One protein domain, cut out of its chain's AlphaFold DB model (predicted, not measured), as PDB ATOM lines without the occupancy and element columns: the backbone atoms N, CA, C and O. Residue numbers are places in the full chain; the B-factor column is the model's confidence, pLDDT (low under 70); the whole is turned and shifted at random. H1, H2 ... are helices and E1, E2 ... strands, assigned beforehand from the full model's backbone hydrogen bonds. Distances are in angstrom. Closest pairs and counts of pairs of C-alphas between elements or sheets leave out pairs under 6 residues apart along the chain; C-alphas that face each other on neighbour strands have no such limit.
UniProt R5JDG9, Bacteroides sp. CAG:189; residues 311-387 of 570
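AT A GLANCE: This is residues 311 to 387 of the 570 residues of a protein of Bacteroides sp. CAG:189 (UniProt R5JDG9). A small two-strand hairpin, E2 and E3, sits in the middle of an elongated domain, with the short strand E1 crossing beside E3. Beyond it at one end H2 and H3 make a helical corner; at the other end are the short helices H1 and H4, with loops and both ends of the printed part. The 77 printed residues run H1, E1, H2, H3, E2, E3, H4, of mixed class, with under half in named elements; E2 and E3 are antiparallel. The whole is compact by its radius of gyration of the C-alphas, 13.2 A, and spans 42 by 22 by 18 A.

HOW THE PARTS SIT: H1, residues 318 to 322, comes closest to E1, residues 332 to 334, at the C-alphas of Phe 322 and Leu 332, 5.4 A. E1 pairs with no named strand; its closest C-alpha pair with E3, residues 365 to 368, is Arg 333 and Ile 367, 5.4 A. H2, residues 336 to 345, and H3, residues 347 to 352, touch only at the corner, closest at the C-alphas of Trp 342 and Gln 350, 5.3 A, at a steep tilt of 69 degrees, only just short of about perpendicular, opposite ways. E2, residues 359 to 362, and E3 form an antiparallel hairpin at 151 degrees, with N 360 and O 367 2.9 A apart, within hydrogen-bond range. H4, residues 373 to 376, is close to but not clearly touching H1: the closest C-alphas, Ile 319 and His 375, are 7.6 A apart. H2 and H4 are apart. Every O i to N i+4 pair is within hydrogen-bond range in H1 and H3, 3 of 6 in H2; H4 is too short for one.

IN THESE COORDINATES: H1 begins at C-alpha 318 (323.677, 155.442, 201.939). H2 is 14.9 A long; E2 and E3 are each 10.0 A. H4 ends at C-alpha 376 (311.653, 156.660, 197.965).

THE WHOLE: The C-alphas farthest apart, Lys 312 and Lys 344, are 42.5 A apart. The printed part has no cut and no long link, and no printed residue is under 70 in pLDDT.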
ATOM      1  N   SER A 311     319.259 169.917 205.621       88.19
ATOM      2  CA  SER A 311     319.139 171.382 205.673       88.19
ATOM      3  C   SER A 311     320.381 172.062 206.258       88.19
ATOM      4  O   SER A 311     320.654 173.225 205.953       88.19
ATOM      5  N   LYS A 312     321.163 171.315 207.045       85.50
ATOM      6  CA  LYS A 312     322.439 171.727 207.639       85.50
ATOM      7  C   LYS A 312     323.651 171.194 206.877       85.50
ATOM      8  O   LYS A 312     324.767 171.355 207.356       85.50
ATOM      9  N   LYS A 313     323.443 170.603 205.693       86.88
ATOM     10  CA  LYS A 313     324.486 169.973 204.862       86.88
ATOM     11  C   LYS A 313     325.203 168.803 205.548       86.88
ATOM     12  O   LYS A 313     326.343 168.507 205.218       86.88
ATOM     13  N   GLN A 314     324.536 168.141 206.487       87.88
ATOM     14  CA  GLN A 314     325.014 166.896 207.076       87.88
ATOM     15  C   GLN A 314     324.441 165.748 206.248       87.88
ATOM     16  O   GLN A 314     323.222 165.576 206.211       87.88
ATOM     17  N   THR A 315     325.302 164.996 205.567       91.44
ATOM     18  CA  THR A 315     324.897 163.924 204.648       91.44
ATOM     19  C   THR A 315     325.801 162.704 204.774       91.44
ATOM     20  O   THR A 315     326.947 162.830 205.184       91.44
ATOM     21  N   ASN A 316     325.299 161.545 204.358       93.38
ATOM     22  CA  ASN A 316     326.053 160.311 204.143       93.38
ATOM     23  C   ASN A 316     325.793 159.762 202.731       93.38
ATOM     24  O   ASN A 316     324.996 160.313 201.977       93.38
ATOM     25  N   HIS A 317     326.422 158.650 202.366       94.88
ATOM     26  CA  HIS A 317     326.324 158.104 201.008       94.88
ATOM     27  C   HIS A 317     325.327 156.942 200.875       94.88
ATOM     28  O   HIS A 317     325.288 156.264 199.849       94.88
ATOM     29  N   VAL A 318     324.507 156.661 201.896       94.38
ATOM     30  CA  VAL A 318     323.677 155.442 201.939       94.38
ATOM     31  C   VAL A 318     322.612 155.418 200.843       94.38
ATOM     32  O   VAL A 318     322.463 154.407 200.154       94.38
ATOM     33  N   ILE A 319     321.881 156.519 200.641       94.12
ATOM     34  CA  ILE A 319     320.871 156.585 199.570       94.12
ATOM     35  C   ILE A 319     321.571 156.626 198.214       94.12
ATOM     36  O   ILE A 319     321.184 155.884 197.311       94.12
ATOM     37  N   GLU A 320     322.630 157.431 198.097       95.00
ATOM     38  CA  GLU A 320     323.419 157.546 196.873       95.00
ATOM     39  C   GLU A 320     323.936 156.189 196.377       95.00
ATOM     40  O   GLU A 320     323.848 155.893 195.180       95.00
ATOM     41  N   TYR A 321     324.443 155.343 197.276       96.62
ATOM     42  CA  TYR A 321     325.067 154.074 196.905       96.62
ATOM     43  C   TYR A 321     324.069 152.926 196.755       96.62
ATOM     44  O   TYR A 321     324.315 152.049 195.928       96.62
ATOM     45  N   PHE A 322     322.949 152.919 197.484       95.62
ATOM     46  CA  PHE A 322     321.986 151.809 197.429       95.62
ATOM     47  C   PHE A 322     320.786 152.041 196.513       95.62
ATOM     48  O   PHE A 322     320.179 151.069 196.063       95.62
ATOM     49  N   SER A 323     320.412 153.288 196.230       94.19
ATOM     50  CA  SER A 323     319.243 153.587 195.402       94.19
ATOM     51  C   SER A 323     319.580 153.618 193.916       94.19
ATOM     52  O   SER A 323     320.547 154.256 193.508       94.19
ATOM     53  N   ASN A 324     318.718 153.010 193.100       93.06
ATOM     54  CA  ASN A 324     318.752 153.088 191.636       93.06
ATOM     55  C   ASN A 324     317.882 154.201 191.041       93.06
ATOM     56  O   ASN A 324     317.745 154.312 189.827       93.06
ATOM     57  N   THR A 325     317.292 155.053 191.880       91.44
ATOM     58  CA  THR A 325     316.541 156.219 191.400       91.44
ATOM     59  C   THR A 325     317.473 157.423 191.260       91.44
ATOM     60  O   THR A 325     318.119 157.809 192.235       91.44
ATOM     61  N   TYR A 326     317.495 158.061 190.083       88.38
ATOM     62  CA  TYR A 326     318.223 159.320 189.853       88.38
ATOM     63  C   TYR A 326     317.888 160.371 190.936       88.38
ATOM     64  O   TYR A 326     316.709 160.524 191.266       88.38
ATOM     65  N   PRO A 327     318.871 161.125 191.476       90.19
ATOM     66  CA  PRO A 327     320.264 161.278 191.024       90.19
ATOM     67  C   PRO A 327     321.281 160.286 191.616       90.19
ATOM     68  O   PRO A 327     322.485 160.454 191.399       90.19
ATOM     69  N   ASN A 328     320.814 159.277 192.352       93.69
ATOM     70  CA  ASN A 328     321.672 158.314 193.040       93.69
ATOM     71  C   ASN A 328     322.437 157.420 192.059       93.69
ATOM     72  O   ASN A 328     322.071 157.280 190.890       93.69
ATOM     73  N   LYS A 329     323.538 156.845 192.540       95.31
ATOM     74  CA  LYS A 329     324.530 156.160 191.708       95.31
ATOM     75  C   LYS A 329     324.342 154.656 191.638       95.31
ATOM     76  O   LYS A 329     324.786 154.040 190.667       95.31
ATOM     77  N   TYR A 330     323.683 154.079 192.643       96.31
ATOM     78  CA  TYR A 330     323.428 152.645 192.730       96.31
ATOM     79  C   TYR A 330     324.709 151.818 192.628       96.31
ATOM     80  O   TYR A 330     324.796 150.882 191.841       96.31
ATOM     81  N   TYR A 331     325.747 152.199 193.367       97.75
ATOM     82  CA  TYR A 331     327.021 151.489 193.337       97.75
ATOM     83  C   TYR A 331     326.960 150.118 194.009       97.75
ATOM     84  O   TYR A 331     327.698 149.222 193.618       97.75
ATOM     85  N   LEU A 332     326.086 149.925 194.994       97.75
ATOM     86  CA  LEU A 332     326.060 148.721 195.816       97.75
ATOM     87  C   LEU A 332     324.667 148.098 195.835       97.75
ATOM     88  O   LEU A 332     323.650 148.784 195.940       97.75
ATOM     89  N   ARG A 333     324.629 146.768 195.793       97.12
ATOM     90  CA  ARG A 333     323.403 145.976 195.909       97.12
ATOM     91  C   ARG A 333     323.609 144.758 196.811       97.12
ATOM     92  O   ARG A 333     324.755 144.363 197.025       97.12
ATOM     93  N   PRO A 334     322.541 144.135 197.344       96.94
ATOM     94  CA  PRO A 334     322.695 142.911 198.103       96.94
ATOM     95  C   PRO A 334     322.949 141.756 197.130       96.94
ATOM     96  O   PRO A 334     322.308 141.656 196.080       96.94
ATOM     97  N   ALA A 335     323.867 140.870 197.492       95.38
ATOM     98  CA  ALA A 335     324.143 139.658 196.748       95.38
ATOM     99  C   ALA A 335     322.925 138.729 196.761       95.38
ATOM    100  O   ALA A 335     322.223 138.599 197.770       95.38
ATOM    101  N   ALA A 336     322.705 138.012 195.657       93.81
ATOM    102  CA  ALA A 336     321.585 137.080 195.543       93.81
ATOM    103  C   ALA A 336     321.605 136.022 196.664       93.81
ATOM    104  O   ALA A 336     320.579 135.753 197.287       93.81
ATOM    105  N   ALA A 337     322.786 135.486 196.993       92.81
ATOM    106  CA  ALA A 337     322.949 134.526 198.083       92.81
ATOM    107  C   ALA A 337     322.499 135.089 199.443       92.81
ATOM    108  O   ALA A 337     321.873 134.364 200.218       92.81
ATOM    109  N   ALA A 338     322.752 136.377 199.712       92.38
ATOM    110  CA  ALA A 338     322.300 137.045 200.930       92.38
ATOM    111  C   ALA A 338     320.777 137.133 201.004       92.38
ATOM    112  O   ALA A 338     320.182 136.777 202.020       92.38
ATOM    113  N   VAL A 339     320.147 137.508 199.890       92.69
ATOM    114  CA  VAL A 339     318.690 137.607 199.777       92.69
ATOM    115  C   VAL A 339     317.991 136.273 200.058       92.69
ATOM    116  O   VAL A 339     317.025 136.243 200.825       92.69
ATOM    117  N   THR A 340     318.522 135.156 199.545       92.25
ATOM    118  CA  THR A 340     317.915 133.828 199.770       92.25
ATOM    119  C   THR A 340     317.889 133.388 201.240       92.25
ATOM    120  O   THR A 340     317.172 132.448 201.587       92.25
ATOM    121  N   ARG A 341     318.654 134.028 202.138       91.38
ATOM    122  CA  ARG A 341     318.684 133.646 203.562       91.38
ATOM    123  C   ARG A 341     317.381 133.982 204.273       91.38
ATOM    124  O   ARG A 341     316.888 133.143 205.023       91.38
ATOM    125  N   TRP A 342     316.797 135.154 204.012       90.94
ATOM    126  CA  TRP A 342     315.495 135.516 204.588       90.94
ATOM    127  C   TRP A 342     314.390 134.571 204.102       90.94
ATOM    128  O   TRP A 342     313.531 134.177 204.887       90.94
ATOM    129  N   GLU A 343     314.461 134.127 202.844       87.62
ATOM    130  CA  GLU A 343     313.528 133.143 202.285       87.62
ATOM    131  C   GLU A 343     313.664 131.778 202.974       87.62
ATOM    132  O   GLU A 343     312.666 131.191 203.395       87.62
ATOM    133  N   LYS A 344     314.903 131.297 203.145       90.25
ATOM    134  CA  LYS A 344     315.210 130.029 203.833       90.25
ATOM    135  C   LYS A 344     314.854 130.056 205.320       90.25
ATOM    136  O   LYS A 344     314.478 129.022 205.862       90.25
ATOM    137  N   SER A 345     314.960 131.217 205.969       87.44
ATOM    138  CA  SER A 345     314.586 131.406 207.379       87.44
ATOM    139  C   SER A 345     313.074 131.245 207.608       87.44
ATOM    140  O   SER A 345     312.636 130.843 208.687       87.44
ATOM    141  N   GLY A 346     312.264 131.481 206.570       88.94
ATOM    142  CA  GLY A 346     310.844 131.141 206.530       88.94
ATOM    143  C   GLY A 346     309.922 132.335 206.292       88.94
ATOM    144  O   GLY A 346     310.329 133.496 206.277       88.94
ATOM    145  N   ALA A 347     308.628 132.048 206.123       89.31
ATOM    146  CA  ALA A 347     307.633 133.029 205.673       89.31
ATOM    147  C   ALA A 347     307.502 134.265 206.581       89.31
ATOM    148  O   ALA A 347     307.293 135.371 206.082       89.31
ATOM    149  N   ASN A 348     307.634 134.102 207.903       88.69
ATOM    150  CA  ASN A 348     307.593 135.241 208.824       88.69
ATOM    151  C   ASN A 348     308.825 136.132 208.658       88.69
ATOM    152  O   ASN A 348     308.686 137.349 208.591       88.69
ATOM    153  N   ASP A 349     310.010 135.551 208.503       88.38
ATOM    154  CA  ASP A 349     311.223 136.343 208.319       88.38
ATOM    155  C   ASP A 349     311.169 137.123 206.999       88.38
ATOM    156  O   ASP A 349     311.364 138.338 206.961       88.38
ATOM    157  N   GLN A 350     310.729 136.458 205.928       89.31
ATOM    158  CA  GLN A 350     310.479 137.103 204.643       89.31
ATOM    159  C   GLN A 350     309.467 138.260 204.747       89.31
ATOM    160  O   GLN A 350     309.648 139.297 204.113       89.31
ATOM    161  N   LYS A 351     308.421 138.111 205.571       88.88
ATOM    162  CA  LYS A 351     307.401 139.143 205.813       88.88
ATOM    163  C   LYS A 351     307.944 140.351 206.587       88.88
ATOM    164  O   LYS A 351     307.541 141.480 206.301       88.88
ATOM    165  N   TYR A 352     308.788 140.130 207.596       88.50
ATOM    166  CA  TYR A 352     309.198 141.185 208.533       88.50
ATOM    167  C   TYR A 352     310.572 141.797 208.227       88.50
ATOM    168  O   TYR A 352     310.752 142.989 208.483       88.50
ATOM    169  N   ARG A 353     311.503 141.029 207.646       91.50
ATOM    170  CA  ARG A 353     312.872 141.460 207.306       91.50
ATOM    171  C   ARG A 353     313.264 141.220 205.844       91.50
ATOM    172  O   ARG A 353     314.229 141.827 205.402       91.50
ATOM    173  N   GLY A 354     312.527 140.418 205.076       92.31
ATOM    174  CA  GLY A 354     312.833 140.111 203.670       92.31
ATOM    175  C   GLY A 354     312.447 141.198 202.653       92.31
ATOM    176  O   GLY A 354     312.880 142.352 202.746       92.31
ATOM    177  N   ILE A 355     311.659 140.824 201.638       92.44
ATOM    178  CA  ILE A 355     311.292 141.706 200.518       92.44
ATOM    179  C   ILE A 355     310.508 142.947 200.976       92.44
ATOM    180  O   ILE A 355     309.621 142.880 201.826       92.44
ATOM    181  N   ASN A 356     310.824 144.101 200.389       91.25
ATOM    182  CA  ASN A 356     310.341 145.436 200.766       91.25
ATOM    183  C   ASN A 356     310.678 145.848 202.212       91.25
ATOM    184  O   ASN A 356     310.087 146.793 202.744       91.25
ATOM    185  N   LYS A 357     311.622 145.142 202.845       91.62
ATOM    186  CA  LYS A 357     312.194 145.454 204.155       91.62
ATOM    187  C   LYS A 357     313.703 145.600 203.993       91.62
ATOM    188  O   LYS A 357     314.150 146.719 203.780       91.62
ATOM    189  N   SER A 358     314.469 144.510 203.984       93.38
ATOM    190  CA  SER A 358     315.924 144.579 203.770       93.38
ATOM    191  C   SER A 358     316.310 144.735 202.306       93.38
ATOM    192  O   SER A 358     317.308 145.384 202.011       93.38
ATOM    193  N   TYR A 359     315.531 144.179 201.377       94.56
ATOM    194  CA  TYR A 359     315.811 144.267 199.943       94.56
ATOM    195  C   TYR A 359     314.542 144.494 199.124       94.56
ATOM    196  O   TYR A 359     313.429 144.270 199.601       94.56
ATOM    197  N   LYS A 360     314.702 144.932 197.878       94.00
ATOM    198  CA  LYS A 360     313.613 145.113 196.916       94.00
ATOM    199  C   LYS A 360     314.064 144.683 195.525       94.00
ATOM    200  O   LYS A 360     315.221 144.865 195.169       94.00
ATOM    201  N   GLU A 361     313.156 144.130 194.737       94.44
ATOM    202  CA  GLU A 361     313.424 143.800 193.338       94.44
ATOM    203  C   GLU A 361     313.148 145.002 192.427       94.44
ATOM    204  O   GLU A 361     312.217 145.781 192.653       94.44
ATOM    205  N   SER A 362     313.953 145.143 191.378       92.00
ATOM    206  CA  SER A 362     313.758 146.124 190.313       92.00
ATOM    207  C   SER A 362     314.155 145.537 188.961       92.00
ATOM    208  O   SER A 362     314.805 144.494 188.887       92.00
ATOM    209  N   THR A 363     313.813 146.233 187.877       89.31
ATOM    210  CA  THR A 363     314.232 145.858 186.517       89.31
ATOM    211  C   THR A 363     315.749 145.907 186.314       89.31
ATOM    212  O   THR A 363     316.250 145.260 185.402       89.31
ATOM    213  N   GLU A 364     316.477 146.650 187.152       86.06
ATOM    214  CA  GLU A 364     317.939 146.808 187.094       86.06
ATOM    215  C   GLU A 364     318.682 145.856 188.052       86.06
ATOM    216  O   GLU A 364     319.911 145.793 188.054       86.06
ATOM    217  N   GLY A 365     317.940 145.080 188.850       90.31
ATOM    218  CA  GLY A 365     318.477 144.144 189.832       90.31
ATOM    219  C   GLY A 365     317.949 144.379 191.246       90.31
ATOM    220  O   GLY A 365     316.973 145.101 191.469       90.31
ATOM    221  N   LEU A 366     318.587 143.719 192.213       95.88
ATOM    222  CA  LEU A 366     318.239 143.800 193.630       95.88
ATOM    223  C   LEU A 366     318.677 145.137 194.231       95.88
ATOM    224  O   LEU A 366     319.790 145.588 194.012       95.88
ATOM    225  N   ILE A 367     317.838 145.760 195.042       95.88
ATOM    226  CA  ILE A 367     318.130 147.002 195.761       95.88
ATOM    227  C   ILE A 367     318.261 146.665 197.237       95.88
ATOM    228  O   ILE A 367     317.404 145.965 197.782       95.88
ATOM    229  N   PHE A 368     319.294 147.182 197.904       95.75
ATOM    230  CA  PHE A 368     319.383 147.065 199.354       95.75
ATOM    231  C   PHE A 368     318.489 148.144 199.965       95.75
ATOM    232  O   PHE A 368     318.753 149.334 199.859       95.75
ATOM    233  N   TYR A 369     317.358 147.720 200.517       94.25
ATOM    234  CA  TYR A 369     316.203 148.577 200.772       94.25
ATOM    235  C   TYR A 369     316.046 148.979 202.242       94.25
ATOM    236  O   TYR A 369     315.252 149.870 202.545       94.25
ATOM    237  N   LYS A 370     316.824 148.367 203.143       92.94
ATOM    238  CA  LYS A 370     316.723 148.547 204.601       92.94
ATOM    239  C   LYS A 370     316.663 150.018 205.018       92.94
ATOM    240  O   LYS A 370     315.802 150.401 205.801       92.94
ATOM    241  N   PHE A 371     317.516 150.838 204.412       92.19
ATOM    242  CA  PHE A 371     317.679 152.262 204.709       92.19
ATOM    243  C   PHE A 371     316.873 153.201 203.803       92.19
ATOM    244  O   PHE A 371     316.902 154.410 203.992       92.19
ATOM    245  N   LEU A 372     316.163 152.676 202.800       91.31
ATOM    246  CA  LEU A 372     315.585 153.498 201.729       91.31
ATOM    247  C   LEU A 372     314.094 153.798 201.908       91.31
ATOM    248  O   LEU A 372     313.554 154.613 201.167       91.31
ATOM    249  N   GLY A 373     313.400 153.146 202.845       84.69
ATOM    250  CA  GLY A 373     311.930 153.148 202.880       84.69
ATOM    251  C   GLY A 373     311.264 154.536 202.932       84.69
ATOM    252  O   GLY A 373     310.327 154.755 202.161       84.69
ATOM    253  N   ALA A 374     311.736 155.481 203.761       80.94
ATOM    254  CA  ALA A 374     311.230 156.869 203.770       80.94
ATOM    255  C   ALA A 374     311.769 157.725 202.617       80.94
ATOM    256  O   ALA A 374     311.199 158.766 202.290       80.94
ATOM    257  N   HIS A 375     312.835 157.275 201.965       84.88
ATOM    258  CA  HIS A 375     313.592 158.049 200.992       84.88
ATOM    259  C   HIS A 375     313.265 157.693 199.544       84.88
ATOM    260  O   HIS A 375     314.022 158.005 198.638       84.88
ATOM    261  N   THR A 376     312.113 157.063 199.306       77.88
ATOM    262  CA  THR A 376     311.653 156.660 197.965       77.88
ATOM    263  C   THR A 376     310.832 157.721 197.226       77.88
ATOM    264  O   THR A 376     310.485 157.529 196.063       77.88
ATOM    265  N   THR A 377     310.495 158.834 197.880       80.69
ATOM    266  CA  THR A 377     309.735 159.937 197.268       80.69
ATOM    267  C   THR A 377     310.666 160.964 196.626       80.69
ATOM    268  O   THR A 377     311.815 161.112 197.043       80.69
ATOM    269  N   SER A 378     310.163 161.722 195.644       75.94
ATOM    270  CA  SER A 378     310.948 162.728 194.912       75.94
ATOM    271  C   SER A 378     311.624 163.761 195.813       75.94
ATOM    272  O   SER A 378     312.669 164.279 195.439       75.94
ATOM    273  N   ASP A 379     311.055 164.048 196.987       80.38
ATOM    274  CA  ASP A 379     311.555 165.076 197.902       80.38
ATOM    275  C   ASP A 379     312.638 164.572 198.860       80.38
ATOM    276  O   ASP A 379     313.368 165.384 199.424       80.38
ATOM    277  N   TYR A 380     312.736 163.258 199.074       84.50
ATOM    278  CA  TYR A 380     313.675 162.657 200.030       84.50
ATOM    279  C   TYR A 380     314.805 161.880 199.351       84.50
ATOM    280  O   TYR A 380     315.856 161.679 199.953       84.50
ATOM    281  N   ILE A 381     314.628 161.504 198.082       86.00
ATOM    282  CA  ILE A 381     315.578 160.690 197.315       86.00
ATOM    283  C   ILE A 381     316.949 161.355 197.090       86.00
ATOM    284  O   ILE A 381     317.885 160.679 196.676       86.00
ATOM    285  N   TYR A 382     317.072 162.662 197.355       87.06
ATOM    286  CA  TYR A 382     318.310 163.445 197.243       87.06
ATOM    287  C   TYR A 382     318.887 163.907 198.591       87.06
ATOM    288  O   TYR A 382     319.917 164.577 198.601       87.06
ATOM    289  N   ARG A 383     318.220 163.626 199.721       87.44
ATOM    290  CA  ARG A 383     318.579 164.237 201.014       87.44
ATOM    291  C   ARG A 383     319.768 163.583 201.708       87.44
ATOM    292  O   ARG A 383     320.430 164.259 202.482       87.44
ATOM    293  N   ASN A 384     320.071 162.318 201.394       88.75
ATOM    294  CA  ASN A 384     321.248 161.608 201.912       88.75
ATOM    295  C   ASN A 384     321.402 161.733 203.447       88.75
ATOM    296  O   ASN A 384     322.505 161.832 203.970       88.75
ATOM    297  N   ASP A 385     320.279 161.755 204.171       89.50
ATOM    298  CA  ASP A 385     320.178 162.115 205.591       89.50
ATOM    299  C   ASP A 385     319.696 160.945 206.467       89.50
ATOM    300  O   ASP A 385     319.078 161.133 207.514       89.50
ATOM    301  N   VAL A 386     319.952 159.708 206.031       89.88
ATOM    302  CA  VAL A 386     319.545 158.501 206.767       89.88
ATOM    303  C   VAL A 386     320.294 158.438 208.102       89.88
ATOM    304  O   VAL A 386     321.522 158.396 208.078       89.88
ATOM    305  N   PRO A 387     319.617 158.355 209.261       89.56
ATOM    306  CA  PRO A 387     320.295 158.131 210.534       89.56
ATOM    307  C   PRO A 387     320.973 156.755 210.569       89.56
ATOM    308  O   PRO A 387     320.342 155.740 210.266       89.56
TER     309      PRO A 387